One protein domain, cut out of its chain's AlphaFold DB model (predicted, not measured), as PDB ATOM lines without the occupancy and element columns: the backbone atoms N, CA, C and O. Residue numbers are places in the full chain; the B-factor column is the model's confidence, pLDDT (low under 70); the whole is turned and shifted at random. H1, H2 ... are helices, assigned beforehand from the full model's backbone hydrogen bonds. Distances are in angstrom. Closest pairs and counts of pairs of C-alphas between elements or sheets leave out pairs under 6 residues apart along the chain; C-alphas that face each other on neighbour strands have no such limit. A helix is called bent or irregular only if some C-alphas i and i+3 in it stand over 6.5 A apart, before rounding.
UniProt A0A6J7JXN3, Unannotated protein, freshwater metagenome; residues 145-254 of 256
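AT A GLANCE: This is residues 145 to 254 of the 256 residues of the protein "Unannotated protein" of freshwater metagenome (UniProt A0A6J7JXN3). The two longest helices, H5 and H7, make the middle of a rounded domain, near each other and set at a wide angle. The short helices H2 and H3 lie toward one end of the longest axis, and H6 with two long loop stretches fills the other; H1 packs on the beginning of H5. The printed part has 110 residues with eight named helices, H1 to H8 in order along the chain, and no named strand; its class is all helix. It is compact, with a radius of gyration of the C-alphas of 13.2 A and spans of 34 by 30 by 21 A.

IN THESE COORDINATES: H1, residues 147 to 150, begins with C-alpha 147 at (313.325, 127.668, 316.636). H2 is residues 161 to 165, H3 is residues 167 to 171 and H4 is residues 175 to 179. H5, residues 182 to 192, is 15.6 A long and begins with C-alpha 182 at (305.582, 132.467, 321.108). H6 is residues 213 to 218. H7, residues 233 to 247, is the longest helix at 20.6 A. H8, residues 250 to 254, ends with C-alpha 254 at (305.739, 121.786, 330.961); it is irregular, with C-alphas 251 and 254 8.6 A apart.

HOW THE PARTS SIT: H1 touches H5, the closest C-alphas being those of Cys 149 and Arg 182, 5.1 A apart. H2 and H3 touch only at the corner, closest at the C-alphas of Ala 163 and Arg 170, 5.0 A. H3 touches H7 at residues 244 to 247 alone, closest at the C-alphas of Arg 170 and Ile 245, 5.3 A. H4 touches H7 at residues 237 to 241 alone, closest at the C-alphas of Leu 175 and Tyr 241, 6.4 A. H6 and H7 are close but not clearly touching, with the C-alphas of Trp 216 and Val 239 7.0 A apart; they run the same way at a steep tilt of 67 degrees, only just short of about perpendicular. H8 is close to but not clearly touching H5, with the C-alphas of Val 187 and Trp 252 6.9 A apart. H7 and H8 meet only through their link. In H2 to H7 every O i to N i+4 pair is within hydrogen-bond range; H1 is too short for such a pair, and H8 has 0 of 1, with 0 of 2 O i to N i+3 pairs within range.

THE WHOLE: The two C-alphas farthest apart are those of Gly 154 and Ser 202, 37.1 A. The long links are H5 to H6, 20 residues, and H6 to H7, 14 residues; in the first, residues 205 to 206 pair antiparallel with residues 211 to 212. The printed part has no cut. Its mean pLDDT is 85.9, and residues 218 to 226 and residue 254 are under 70.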
ATOM      1  N   ARG A 145     309.157 122.776 315.295       90.75
ATOM      2  CA  ARG A 145     310.445 122.999 315.966       90.75
ATOM      3  C   ARG A 145     310.444 124.276 316.791       90.75
ATOM      4  O   ARG A 145     309.844 125.272 316.402       90.75
ATOM      5  N   ILE A 146     311.182 124.250 317.899       88.00
ATOM      6  CA  ILE A 146     311.218 125.339 318.883       88.00
ATOM      7  C   ILE A 146     311.794 126.639 318.301       88.00
ATOM      8  O   ILE A 146     311.323 127.721 318.638       88.00
ATOM      9  N   GLU A 147     312.727 126.531 317.351       90.62
ATOM     10  CA  GLU A 147     313.325 127.668 316.636       90.62
ATOM     11  C   GLU A 147     312.279 128.523 315.908       90.62
ATOM     12  O   GLU A 147     312.376 129.748 315.867       90.62
ATOM     13  N   GLN A 148     311.210 127.894 315.405       90.62
ATOM     14  CA  GLN A 148     310.099 128.595 314.749       90.62
ATOM     15  C   GLN A 148     309.304 129.462 315.731       90.62
ATOM     16  O   GLN A 148     308.609 130.382 315.316       90.62
ATOM     17  N   CYS A 149     309.391 129.172 317.030       88.88
ATOM     18  CA  CYS A 149     308.742 129.968 318.060       88.88
ATOM     19  C   CYS A 149     309.564 131.210 318.413       88.88
ATOM     20  O   CYS A 149     309.005 132.229 318.809       88.88
ATOM     21  N   LEU A 150     310.893 131.128 318.300       87.06
ATOM     22  CA  LEU A 150     311.807 132.227 318.615       87.06
ATOM     23  C   LEU A 150     311.772 133.333 317.555       87.06
ATOM     24  O   LEU A 150     311.992 134.490 317.894       87.06
ATOM     25  N   SER A 151     311.440 132.994 316.308       87.31
ATOM     26  CA  SER A 151     311.293 133.962 315.214       87.31
ATOM     27  C   SER A 151     310.014 134.806 315.291       87.31
ATOM     28  O   SER A 151     309.849 135.747 314.514       87.31
ATOM     29  N   ILE A 152     309.108 134.506 316.229       84.62
ATOM     30  CA  ILE A 152     307.911 135.310 316.485       84.62
ATOM     31  C   ILE A 152     308.341 136.560 317.266       84.62
ATOM     32  O   ILE A 152     308.562 136.505 318.477       84.62
ATOM     33  N   GLY A 153     308.499 137.675 316.550       82.94
ATOM     34  CA  GLY A 153     308.871 138.968 317.126       82.94
ATOM     35  C   GLY A 153     307.758 139.624 317.952       82.94
ATOM     36  O   GLY A 153     306.585 139.264 317.854       82.94
ATOM     37  N   GLY A 154     308.135 140.636 318.738       85.62
ATOM     38  CA  GLY A 154     307.219 141.411 319.583       85.62
ATOM     39  C   GLY A 154     306.976 140.809 320.973       85.62
ATOM     40  O   GLY A 154     307.511 139.761 321.335       85.62
ATOM     41  N   THR A 155     306.180 141.509 321.784       88.75
ATOM     42  CA  THR A 155     305.734 141.011 323.089       88.75
ATOM     43  C   THR A 155     304.637 139.966 322.907       88.75
ATOM     44  O   THR A 155     303.723 140.134 322.103       88.75
ATOM     45  N   ASP A 156     304.716 138.867 323.658       94.12
ATOM     46  CA  ASP A 156     303.724 137.800 323.564       94.12
ATOM     47  C   ASP A 156     302.447 138.189 324.339       94.12
ATOM     48  O   ASP A 156     302.476 138.233 325.579       94.12
ATOM     49  N   PRO A 157     301.311 138.420 323.648       94.50
ATOM     50  CA  PRO A 157     300.080 138.887 324.281       94.50
ATOM     51  C   PRO A 157     299.508 137.871 325.277       94.50
ATOM     52  O   PRO A 157     298.783 138.248 326.198       94.50
ATOM     53  N   THR A 158     299.865 136.591 325.140       95.00
ATOM     54  CA  THR A 158     299.378 135.512 326.001       95.00
ATOM     55  C   THR A 158     300.147 135.384 327.315       95.00
ATOM     56  O   THR A 158     299.736 134.629 328.195       95.00
ATOM     57  N   THR A 159     301.261 136.108 327.466       95.00
ATOM     58  CA  THR A 159     302.131 136.051 328.653       95.00
ATOM     59  C   THR A 159     302.293 137.406 329.341       95.00
ATOM     60  O   THR A 159     303.148 137.570 330.206       95.00
ATOM     61  N   THR A 160     301.471 138.396 328.995       95.44
ATOM     62  CA  THR A 160     301.455 139.680 329.709       95.44
ATOM     63  C   THR A 160     301.046 139.485 331.174       95.44
ATOM     64  O   THR A 160     300.332 138.537 331.509       95.44
ATOM     65  N   ALA A 161     301.462 140.394 332.064       94.88
ATOM     66  CA  ALA A 161     301.049 140.350 333.470       94.88
ATOM     67  C   ALA A 161     299.516 140.311 333.614       94.88
ATOM     68  O   ALA A 161     298.992 139.494 334.366       94.88
ATOM     69  N   ALA A 162     298.803 141.108 332.809       93.25
ATOM     70  CA  ALA A 162     297.344 141.117 332.767       93.25
ATOM     71  C   ALA A 162     296.754 139.777 332.292       93.25
ATOM     72  O   ALA A 162     295.834 139.260 332.919       93.25
ATOM     73  N   ALA A 163     297.292 139.174 331.223       91.44
ATOM     74  CA  ALA A 163     296.806 137.884 330.729       91.44
ATOM     75  C   ALA A 163     297.019 136.740 331.738       91.44
ATOM     76  O   ALA A 163     296.226 135.799 331.772       91.44
ATOM     77  N   ARG A 164     298.049 136.817 332.592       92.12
ATOM     78  CA  ARG A 164     298.274 135.820 333.651       92.12
ATOM     79  C   ARG A 164     297.221 135.887 334.757       92.12
ATOM     80  O   ARG A 164     296.799 134.842 335.236       92.12
ATOM     81  N   THR A 165     296.768 137.080 335.135       90.56
ATOM     82  CA  THR A 165     295.900 137.271 336.313       90.56
ATOM     83  C   THR A 165     294.429 137.521 335.984       90.56
ATOM     84  O   THR A 165     293.586 137.386 336.864       90.56
ATOM     85  N   SER A 166     294.088 137.850 334.734       88.25
ATOM     86  CA  SER A 166     292.733 138.261 334.352       88.25
ATOM     87  C   SER A 166     292.205 137.508 333.133       88.25
ATOM     88  O   SER A 166     292.733 137.625 332.027       88.25
ATOM     89  N   GLU A 167     291.087 136.798 333.309       78.38
ATOM     90  CA  GLU A 167     290.322 136.209 332.202       78.38
ATOM     91  C   GLU A 167     289.859 137.281 331.203       78.38
ATOM     92  O   GLU A 167     289.920 137.069 329.993       78.38
ATOM     93  N   SER A 168     289.443 138.458 331.686       76.62
ATOM     94  CA  SER A 168     289.012 139.570 330.826       76.62
ATOM     95  C   SER A 168     290.134 140.018 329.883       76.62
ATOM     96  O   SER A 168     289.911 140.185 328.683       76.62
ATOM     97  N   ALA A 169     291.369 140.100 330.389       81.25
ATOM     98  CA  ALA A 169     292.536 140.396 329.561       81.25
ATOM     99  C   ALA A 169     292.794 139.293 328.521       81.25
ATOM    100  O   ALA A 169     293.075 139.592 327.361       81.25
ATOM    101  N   ARG A 170     292.630 138.015 328.896       88.81
ATOM    102  CA  ARG A 170     292.755 136.887 327.956       88.81
ATOM    103  C   ARG A 170     291.691 136.915 326.862       88.81
ATOM    104  O   ARG A 170     292.005 136.650 325.706       88.81
ATOM    105  N   ARG A 171     290.457 137.314 327.179       82.44
ATOM    106  CA  ARG A 171     289.378 137.496 326.189       82.44
ATOM    107  C   ARG A 171     289.664 138.611 325.176       82.44
ATOM    108  O   ARG A 171     289.103 138.573 324.085       82.44
ATOM    109  N   GLY A 172     290.538 139.564 325.507       73.06
ATOM    110  CA  GLY A 172     291.028 140.587 324.578       73.06
ATOM    111  C   GLY A 172     292.064 140.077 323.565       73.06
ATOM    112  O   GLY A 172     292.286 140.722 322.544       73.06
ATOM    113  N   VAL A 173     292.682 138.916 323.807       81.75
ATOM    114  CA  VAL A 173     293.632 138.286 322.878       81.75
ATOM    115  C   VAL A 173     292.863 137.414 321.905       81.75
ATOM    116  O   VAL A 173     292.191 136.483 322.325       81.75
ATOM    117  N   THR A 174     292.966 137.665 320.605       82.75
ATOM    118  CA  THR A 174     292.260 136.879 319.581       82.75
ATOM    119  C   THR A 174     292.799 135.448 319.469       82.75
ATOM    120  O   THR A 174     293.967 135.182 319.754       82.75
ATOM    121  N   LEU A 175     291.984 134.527 318.939       78.06
ATOM    122  CA  LEU A 175     292.426 133.163 318.612       78.06
ATOM    123  C   LEU A 175     293.689 133.164 317.735       78.06
ATOM    124  O   LEU A 175     294.607 132.391 317.983       78.06
ATOM    125  N   SER A 176     293.762 134.051 316.736       82.75
ATOM    126  CA  SER A 176     294.936 134.145 315.858       82.75
ATOM    127  C   SER A 176     296.191 134.578 316.618       82.75
ATOM    128  O   SER A 176     297.272 134.068 316.337       82.75
ATOM    129  N   GLN A 177     296.065 135.511 317.564       88.88
ATOM    130  CA  GLN A 177     297.182 135.923 318.415       88.88
ATOM    131  C   GLN A 177     297.606 134.795 319.358       88.88
ATOM    132  O   GLN A 177     298.798 134.572 319.518       88.88
ATOM    133  N   PHE A 178     296.658 134.040 319.921       90.62
ATOM    134  CA  PHE A 178     296.952 132.876 320.758       90.62
ATOM    135  C   PHE A 178     297.713 131.787 319.990       90.62
ATOM    136  O   PHE A 178     298.807 131.400 320.399       90.62
ATOM    137  N   VAL A 179     297.194 131.328 318.846       92.50
ATOM    138  CA  VAL A 179     297.819 130.220 318.096       92.50
ATOM    139  C   VAL A 179     299.160 130.598 317.481       92.50
ATOM    140  O   VAL A 179     299.972 129.712 317.252       92.50
ATOM    141  N   ARG A 180     299.389 131.889 317.194       91.00
ATOM    142  CA  ARG A 180     300.655 132.422 316.662       91.00
ATOM    143  C   ARG A 180     301.548 133.030 317.741       91.00
ATOM    144  O   ARG A 180     302.548 133.648 317.398       91.00
ATOM    145  N   SER A 181     301.187 132.911 319.014       94.25
ATOM    146  CA  SER A 181     302.017 133.413 320.106       94.25
ATOM    147  C   SER A 181     303.279 132.570 320.258       94.25
ATOM    148  O   SER A 181     303.299 131.379 319.924       94.25
ATOM    149  N   ARG A 182     304.336 133.175 320.804       94.75
ATOM    150  CA  ARG A 182     305.582 132.467 321.108       94.75
ATOM    151  C   ARG A 182     305.328 131.335 322.101       94.75
ATOM    152  O   ARG A 182     305.809 130.228 321.880       94.75
ATOM    153  N   MET A 183     304.538 131.575 323.144       94.62
ATOM    154  CA  MET A 183     304.169 130.576 324.144       94.62
ATOM    155  C   MET A 183     303.287 129.470 323.557       94.62
ATOM    156  O   MET A 183     303.592 128.295 323.736       94.62
ATOM    157  N   GLY A 184     302.259 129.813 322.778       94.81
ATOM    158  CA  GLY A 184     301.419 128.819 322.109       94.81
ATOM    159  C   GLY A 184     302.210 127.928 321.155       94.81
ATOM    160  O   GLY A 184     302.026 126.713 321.149       94.81
ATOM    161  N   CYS A 185     303.158 128.502 320.411       95.00
ATOM    162  CA  CYS A 185     304.090 127.729 319.597       95.00
ATOM    163  C   CYS A 185     304.935 126.766 320.447       95.00
ATOM    164  O   CYS A 185     305.010 125.581 320.119       95.00
ATOM    165  N   LYS A 186     305.530 127.240 321.554       94.69
ATOM    166  CA  LYS A 186     306.349 126.405 322.453       94.69
ATOM    167  C   LYS A 186     305.569 125.209 322.992       94.69
ATOM    168  O   LYS A 186     306.078 124.092 322.940       94.69
ATOM    169  N   VAL A 187     304.339 125.444 323.456       95.31
ATOM    170  CA  VAL A 187     303.432 124.387 323.922       95.31
ATOM    171  C   VAL A 187     303.202 123.378 322.802       95.31
ATOM    172  O   VAL A 187     303.527 122.212 322.960       95.31
ATOM    173  N   VAL A 188     302.740 123.813 321.630       95.38
ATOM    174  CA  VAL A 188     302.438 122.904 320.511       95.38
ATOM    175  C   VAL A 188     303.639 122.048 320.100       95.38
ATOM    176  O   VAL A 188     303.490 120.850 319.850       95.38
ATOM    177  N   VAL A 189     304.826 122.651 320.015       93.88
ATOM    178  CA  VAL A 189     306.048 121.931 319.643       93.88
ATOM    179  C   VAL A 189     306.403 120.887 320.697       93.88
ATOM    180  O   VAL A 189     306.710 119.756 320.333       93.88
ATOM    181  N   ARG A 190     306.336 121.239 321.984       92.94
ATOM    182  CA  ARG A 190     306.648 120.315 323.080       92.94
ATOM    183  C   ARG A 190     305.628 119.184 323.190       92.94
ATOM    184  O   ARG A 190     306.014 118.034 323.353       92.94
ATOM    185  N   GLU A 191     304.349 119.523 323.112       92.94
ATOM    186  CA  GLU A 191     303.254 118.594 323.363       92.94
ATOM    187  C   GLU A 191     303.083 117.584 322.221       92.94
ATOM    188  O   GLU A 191     302.825 116.406 322.451       92.94
ATOM    189  N   SER A 192     303.248 118.018 320.969       93.94
ATOM    190  CA  SER A 192     302.930 117.164 319.817       93.94
ATOM    191  C   SER A 192     303.875 117.292 318.630       93.94
ATOM    192  O   SER A 192     303.658 116.633 317.610       93.94
ATOM    193  N   GLY A 193     304.859 118.195 318.678       92.19
ATOM    194  CA  GLY A 193     305.592 118.604 317.480       92.19
ATOM    195  C   GLY A 193     304.670 119.177 316.396       92.19
ATOM    196  O   GLY A 193     304.970 119.055 315.210       92.19
ATOM    197  N   GLY A 194     303.510 119.727 316.772       92.06
ATOM    198  CA  GLY A 194     302.485 120.195 315.834       92.06
ATOM    199  C   GLY A 194     301.582 119.109 315.249       92.06
ATOM    200  O   GLY A 194     300.750 119.419 314.389       92.06
ATOM    201  N   ASN A 195     301.710 117.854 315.685       93.69
ATOM    202  CA  ASN A 195     300.923 116.746 315.162       93.69
ATOM    203  C   ASN A 195     299.509 116.717 315.761       93.69
ATOM    204  O   ASN A 195     299.279 116.291 316.887       93.69
ATOM    205  N   CYS A 196     298.518 117.090 314.957       92.31
ATOM    206  CA  CYS A 196     297.118 117.123 315.381       92.31
ATOM    207  C   CYS A 196     296.478 115.733 315.518       92.31
ATOM    208  O   CYS A 196     295.355 115.639 315.997       92.31
ATOM    209  N   ARG A 197     297.151 114.662 315.089       93.56
ATOM    210  CA  ARG A 197     296.647 113.283 315.156       93.56
ATOM    211  C   ARG A 197     297.325 112.446 316.238       93.56
ATOM    212  O   ARG A 197     296.960 111.285 316.393       93.56
ATOM    213  N   ILE A 198     298.292 113.008 316.963       91.81
ATOM    214  CA  ILE A 198     299.026 112.261 317.983       91.81
ATOM    215  C   ILE A 198     298.113 111.888 319.155       91.81
ATOM    216  O   ILE A 198     297.161 112.596 319.485       91.81
ATOM    217  N   VAL A 199     298.411 110.754 319.769       92.12
ATOM    218  CA  VAL A 199     297.790 110.269 320.998       92.12
ATOM    219  C   VAL A 199     298.941 109.827 321.894       92.12
ATOM    220  O   VAL A 199     299.845 109.138 321.421       92.12
ATOM    221  N   SER A 200     298.952 110.252 323.159       91.00
ATOM    222  CA  SER A 200     299.976 109.824 324.116       91.00
ATOM    223  C   SER A 200     299.971 108.303 324.274       91.00
ATOM    224  O   SER A 200     298.941 107.663 324.074       91.00
ATOM    225  N   ALA A 201     301.086 107.717 324.714       88.19
ATOM    226  CA  ALA A 201     301.164 106.273 324.967       88.19
ATOM    227  C   ALA A 201     300.066 105.771 325.930       88.19
ATOM    228  O   ALA A 201     299.543 104.676 325.770       88.19
ATOM    229  N   SER A 202     299.665 106.608 326.893       84.56
ATOM    230  CA  SER A 202     298.565 106.340 327.829       84.56
ATOM    231  C   SER A 202     297.157 106.525 327.245       84.56
ATOM    232  O   SER A 202     296.175 106.263 327.930       84.56
ATOM    233  N   GLY A 203     297.020 107.071 326.036       85.06
ATOM    234  CA  GLY A 203     295.734 107.438 325.437       85.06
ATOM    235  C   GLY A 203     295.048 108.665 326.053       85.06
ATOM    236  O   GLY A 203     294.043 109.131 325.508       85.06
ATOM    237  N   LYS A 204     295.575 109.193 327.165       87.12
ATOM    238  CA  LYS A 204     294.971 110.273 327.955       87.12
ATOM    239  C   LYS A 204     295.007 111.626 327.245       87.12
ATOM    240  O   LYS A 204     293.995 112.314 327.192       87.12
ATOM    241  N   TYR A 205     296.152 111.978 326.668       91.69
ATOM    242  CA  TYR A 205     296.379 113.279 326.050       91.69
ATOM    243  C   TYR A 205     296.466 113.145 324.542       91.69
ATOM    244  O   TYR A 205     297.093 112.215 324.028       91.69
ATOM    245  N   GLN A 206     295.781 114.035 323.831       94.19
ATOM    246  CA  GLN A 206     295.560 113.848 322.407       94.19
ATOM    247  C   GLN A 206     295.645 115.150 321.624       94.19
ATOM    248  O   GLN A 206     295.230 116.224 322.067       94.19
ATOM    249  N   GLY A 207     296.095 114.999 320.387       93.81
ATOM    250  CA  GLY A 207     296.171 116.053 319.405       93.81
ATOM    251  C   GLY A 207     297.270 117.071 319.688       93.81
ATOM    252  O   GLY A 207     298.147 116.910 320.529       93.81
ATOM    253  N   ARG A 208     297.191 118.168 318.950       94.31
ATOM    254  CA  ARG A 208     298.195 119.222 318.839       94.31
ATOM    255  C   ARG A 208     298.585 119.840 320.184       94.31
ATOM    256  O   ARG A 208     299.739 120.205 320.388       94.31
ATOM    257  N   TRP A 209     297.604 119.991 321.062       95.00
ATOM    258  CA  TRP A 209     297.747 120.639 322.365       95.00
ATOM    259  C   TRP A 209     297.783 119.635 323.516       95.00
ATOM    260  O   TRP A 209     297.707 120.062 324.664       95.00
ATOM    261  N   GLN A 210     297.838 118.328 323.207       94.81
ATOM    262  CA  GLN A 210     297.792 117.241 324.187       94.81
ATOM    263  C   GLN A 210     296.669 117.442 325.213       94.81
ATOM    264  O   GLN A 210     296.873 117.359 326.418       94.81
ATOM    265  N   LEU A 211     295.462 117.736 324.725       87.56
ATOM    266  CA  LEU A 211     294.309 117.933 325.597       87.56
ATOM    267  C   LEU A 211     293.859 116.590 326.168       87.56
ATOM    268  O   LEU A 211     293.805 115.586 325.450       87.56
ATOM    269  N   ASP A 212     293.519 116.602 327.452       89.56
ATOM    270  CA  ASP A 212     292.819 115.507 328.111       89.56
ATOM    271  C   ASP A 212     291.403 115.347 327.523       89.56
ATOM    272  O   ASP A 212     290.805 116.318 327.047       89.56
ATOM    273  N   ILE A 213     290.871 114.122 327.505       80.94
ATOM    274  CA  ILE A 213     289.545 113.847 326.936       80.94
ATOM    275  C   ILE A 213     288.449 114.548 327.739       80.94
ATOM    276  O   ILE A 213     287.576 115.162 327.134       80.94
ATOM    277  N   ASP A 214     288.485 114.498 329.068       74.12
ATOM    278  CA  ASP A 214     287.444 115.105 329.900       74.12
ATOM    279  C   ASP A 214     287.471 116.629 329.750       74.12
ATOM    280  O   ASP A 214     286.428 117.277 329.629       74.12
ATOM    281  N   GLU A 215     288.672 117.195 329.620       78.06
ATOM    282  CA  GLU A 215     288.877 118.609 329.309       78.06
ATOM    283  C   GLU A 215     288.376 118.968 327.897       78.06
ATOM    284  O   GLU A 215     287.708 119.980 327.689       78.06
ATOM    285  N   TRP A 216     288.621 118.114 326.899       74.94
ATOM    286  CA  TRP A 216     288.070 118.281 325.551       74.94
ATOM    287  C   TRP A 216     286.544 118.323 325.564       74.94
ATOM    288  O   TRP A 216     285.940 119.156 324.884       74.94
ATOM    289  N   LEU A 217     285.911 117.443 326.340       72.12
ATOM    290  CA  LEU A 217     284.462 117.397 326.484       72.12
ATOM    291  C   LEU A 217     283.936 118.654 327.196       72.12
ATOM    292  O   LEU A 217     283.007 119.286 326.682       72.12
ATOM    293  N   SER A 218     284.554 119.054 328.313       62.34
ATOM    294  CA  SER A 218     284.128 120.205 329.125       62.34
ATOM    295  C   SER A 218     284.227 121.535 328.367       62.34
ATOM    296  O   SER A 218     283.348 122.391 328.478       62.34
ATOM    297  N   LEU A 219     285.226 121.678 327.493       68.69
ATOM    298  CA  LEU A 219     285.451 122.867 326.662       68.69
ATOM    299  C   LEU A 219     284.632 122.881 325.355       68.69
ATOM    300  O   LEU A 219     284.820 123.745 324.482       68.69
ATOM    301  N   GLY A 220     283.715 121.925 325.191       61.12
ATOM    302  CA  GLY A 220     282.810 121.838 324.045       61.12
ATOM    303  C   GLY A 220     283.460 121.283 322.776       61.12
ATOM    304  O   GLY A 220     283.040 121.629 321.668       61.12
ATOM    305  N   GLY A 221     284.478 120.435 322.911       59.31
ATOM    306  CA  GLY A 221     285.169 119.763 321.810       59.31
ATOM    307  C   GLY A 221     284.288 118.794 321.013       59.31
ATOM    308  O   GLY A 221     284.506 118.619 319.813       59.31
ATOM    309  N   LEU A 222     283.202 118.284 321.612       68.06
ATOM    310  CA  LEU A 222     282.150 117.526 320.909       68.06
ATOM    311  C   LEU A 222     281.458 118.320 319.793       68.06
ATOM    312  O   LEU A 222     280.731 117.746 318.992       68.06
ATOM    313  N   ALA A 223     281.675 119.635 319.700       50.91
ATOM    314  CA  ALA A 223     281.273 120.412 318.530       50.91
ATOM    315  C   ALA A 223     282.033 120.044 317.256       50.91
ATOM    316  O   ALA A 223     281.563 120.346 316.157       50.91
ATOM    317  N   PHE A 224     283.216 119.457 317.414       62.66
ATOM    318  CA  PHE A 224     284.188 119.259 316.353       62.66
ATOM    319  C   PHE A 224     284.479 117.785 316.110       62.66
ATOM    320  O   PHE A 224     284.420 117.350 314.963       62.66
ATOM    321  N   ALA A 225     284.764 117.024 317.170       67.06
ATOM    322  CA  ALA A 225     284.955 115.580 317.099       67.06
ATOM    323  C   ALA A 225     284.751 114.915 318.469       67.06
ATOM    324  O   ALA A 225     284.837 115.569 319.509       67.06
ATOM    325  N   GLY A 226     284.544 113.595 318.475       66.62
ATOM    326  CA  GLY A 226     284.420 112.812 319.712       66.62
ATOM    327  C   GLY A 226     285.681 112.814 320.587       66.62
ATOM    328  O   GLY A 226     285.595 112.571 321.783       66.62
ATOM    329  N   ARG A 227     286.851 113.112 320.004       80.50
ATOM    330  CA  ARG A 227     288.156 113.178 320.676       80.50
ATOM    331  C   ARG A 227     289.060 114.234 320.024       80.50
ATOM    332  O   ARG A 227     288.881 114.483 318.828       80.50
ATOM    333  N   PRO A 228     290.071 114.784 320.730       84.88
ATOM    334  CA  PRO A 228     290.957 115.809 320.174       84.88
ATOM    335  C   PRO A 228     291.628 115.394 318.862       84.88
ATOM    336  O   PRO A 228     291.484 116.094 317.866       84.88
ATOM    337  N   HIS A 229     292.284 114.227 318.822       90.00
ATOM    338  CA  HIS A 229     293.045 113.766 317.649       90.00
ATOM    339  C   HIS A 229     292.188 113.515 316.391       90.00
ATOM    340  O   HIS A 229     292.722 113.391 315.293       90.00
ATOM    341  N   LEU A 230     290.862 113.431 316.532       83.31
ATOM    342  CA  LEU A 230     289.930 113.270 315.413       83.31
ATOM    343  C   LEU A 230     289.506 114.616 314.810       83.31
ATOM    344  O   LEU A 230     289.033 114.662 313.675       83.31
ATOM    345  N   ALA A 231     289.678 115.713 315.549       77.62
ATOM    346  CA  ALA A 231     289.396 117.056 315.068       77.62
ATOM    347  C   ALA A 231     290.547 117.587 314.200       77.62
ATOM    348  O   ALA A 231     291.710 117.206 314.347       77.62
ATOM    349  N   THR A 232     290.238 118.518 313.298       84.25
ATOM    350  CA  THR A 232     291.264 119.271 312.562       84.25
ATOM    351  C   THR A 232     292.102 120.126 313.517       84.25
ATOM    352  O   THR A 232     291.644 120.496 314.598       84.25
ATOM    353  N   CYS A 233     293.309 120.513 313.099       85.19
ATOM    354  CA  CYS A 233     294.166 121.394 313.896       85.19
ATOM    355  C   CYS A 233     293.449 122.684 314.325       85.19
ATOM    356  O   CYS A 233     293.500 123.051 315.492       85.19
ATOM    357  N   ALA A 234     292.713 123.322 313.408       81.12
ATOM    358  CA  ALA A 234     292.029 124.587 313.682       81.12
ATOM    359  C   ALA A 234     290.903 124.421 314.707       81.12
ATOM    360  O   ALA A 234     290.648 125.301 315.523       81.12
ATOM    361  N   GLN A 235     290.239 123.267 314.700       83.56
ATOM    362  CA  GLN A 235     289.239 122.939 315.709       83.56
ATOM    363  C   GLN A 235     289.878 122.692 317.077       83.56
ATOM    364  O   GLN A 235     289.340 123.144 318.086       83.56
ATOM    365  N   GLN A 236     291.038 122.034 317.121       87.88
ATOM    366  CA  GLN A 236     291.781 121.848 318.368       87.88
ATOM    367  C   GLN A 236     292.302 123.173 318.930       87.88
ATOM    368  O   GLN A 236     292.206 123.394 320.133       87.88
ATOM    369  N   ASP A 237     292.755 124.084 318.066       87.62
ATOM    370  CA  ASP A 237     293.159 125.442 318.440       87.62
ATOM    371  C   ASP A 237     292.023 126.215 319.125       87.62
ATOM    372  O   ASP A 237     292.253 126.894 320.123       87.62
ATOM    373  N   ILE A 238     290.784 126.085 318.634       82.12
ATOM    374  CA  ILE A 238     289.611 126.722 319.254       82.12
ATOM    375  C   ILE A 238     289.383 126.192 320.675       82.12
ATOM    376  O   ILE A 238     289.072 126.973 321.574       82.12
ATOM    377  N   VAL A 239     289.509 124.880 320.886       81.88
ATOM    378  CA  VAL A 239     289.294 124.267 322.206       81.88
ATOM    379  C   VAL A 239     290.428 124.634 323.163       81.88
ATOM    380  O   VAL A 239     290.159 125.068 324.280       81.88
ATOM    381  N   ALA A 240     291.681 124.574 322.709       90.50
ATOM    382  CA  ALA A 240     292.836 125.003 323.494       90.50
ATOM    383  C   ALA A 240     292.756 126.489 323.875       90.50
ATOM    384  O   ALA A 240     293.032 126.853 325.012       90.50
ATOM    385  N   TYR A 241     292.294 127.345 322.964       88.19
ATOM    386  CA  TYR A 241     292.082 128.763 323.244       88.19
ATOM    387  C   TYR A 241     291.009 129.005 324.316       88.19
ATOM    388  O   TYR A 241     291.175 129.887 325.155       88.19
ATOM    389  N   ARG A 242     289.933 128.204 324.349       84.38
ATOM    390  CA  ARG A 242     288.936 128.264 325.435       84.38
ATOM    391  C   ARG A 242     289.542 127.865 326.777       84.38
ATOM    392  O   ARG A 242     289.311 128.574 327.751       84.38
ATOM    393  N   ASN A 243     290.340 126.794 326.803       87.38
ATOM    394  CA  ASN A 243     291.072 126.381 328.003       87.38
ATOM    395  C   ASN A 243     291.987 127.509 328.495       87.38
ATOM    396  O   ASN A 243     291.977 127.873 329.663       87.38
ATOM    397  N   TRP A 244     292.730 128.123 327.572       93.44
ATOM    398  CA  TRP A 244     293.633 129.215 327.899       93.44
ATOM    399  C   TRP A 244     292.893 130.450 328.424       93.44
ATOM    400  O   TRP A 244     293.337 131.049 329.397       93.44
ATOM    401  N   ILE A 245     291.743 130.823 327.854       85.19
ATOM    402  CA  ILE A 245     290.913 131.898 328.422       85.19
ATOM    403  C   ILE A 245     290.522 131.569 329.869       85.19
ATOM    404  O   ILE A 245     290.666 132.429 330.734       85.19
ATOM    405  N   ASP A 246     290.081 130.344 330.146       81.19
ATOM    406  CA  ASP A 246     289.619 129.932 331.475       81.19
ATOM    407  C   ASP A 246     290.776 129.886 332.493       81.19
ATOM    408  O   ASP A 246     290.748 130.561 333.521       81.19
ATOM    409  N   ARG A 247     291.866 129.189 332.155       85.38
ATOM    410  CA  ARG A 247     292.905 128.764 333.116       85.38
ATOM    411  C   ARG A 247     294.279 129.381 332.886       85.38
ATOM    412  O   ARG A 247     295.231 129.087 333.615       85.38
ATOM    413  N   GLY A 248     294.410 130.215 331.859       92.00
ATOM    414  CA  GLY A 248     295.705 130.667 331.372       92.00
ATOM    415  C   GLY A 248     296.559 129.488 330.904       92.00
ATOM    416  O   GLY A 248     296.071 128.514 330.338       92.00
ATOM    417  N   TRP A 249     297.859 129.575 331.153       93.88
ATOM    418  CA  TRP A 249     298.830 128.551 330.762       93.88
ATOM    419  C   TRP A 249     299.026 127.443 331.812       93.88
ATOM    420  O   TRP A 249     299.845 126.555 331.605       93.88
ATOM    421  N   THR A 250     298.287 127.473 332.924       90.44
ATOM    422  CA  THR A 250     298.381 126.487 334.017       90.44
ATOM    423  C   THR A 250     298.250 125.026 333.558       90.44
ATOM    424  O   THR A 250     298.982 124.193 334.074       90.44
ATOM    425  N   PRO A 251     297.401 124.670 332.573       88.50
ATOM    426  CA  PRO A 251     297.322 123.288 332.086       88.50
ATOM    427  C   PRO A 251     298.575 122.799 331.336       88.50
ATOM    428  O   PRO A 251     298.738 121.598 331.158       88.50
ATOM    429  N   TRP A 252     299.451 123.713 330.905       90.19
ATOM    430  CA  TRP A 252     300.655 123.430 330.115       90.19
ATOM    431  C   TRP A 252     301.922 123.909 330.838       90.19
ATOM    432  O   TRP A 252     302.758 124.618 330.271       90.19
ATOM    433  N   THR A 253     302.071 123.543 332.116       81.62
ATOM    434  CA  THR A 253     303.232 123.931 332.945       81.62
ATOM    435  C   THR A 253     304.570 123.422 332.412       81.62
ATOM    436  O   THR A 253     305.615 123.993 332.704       81.62
ATOM    437  N   THR A 254     304.556 122.376 331.594       68.75
ATOM    438  CA  THR A 254     305.739 121.786 330.961       68.75
ATOM    439  C   THR A 254     306.402 122.713 329.941       68.75
ATOM    440  O   THR A 254     307.553 122.478 329.586       68.75
TER     441      THR A 254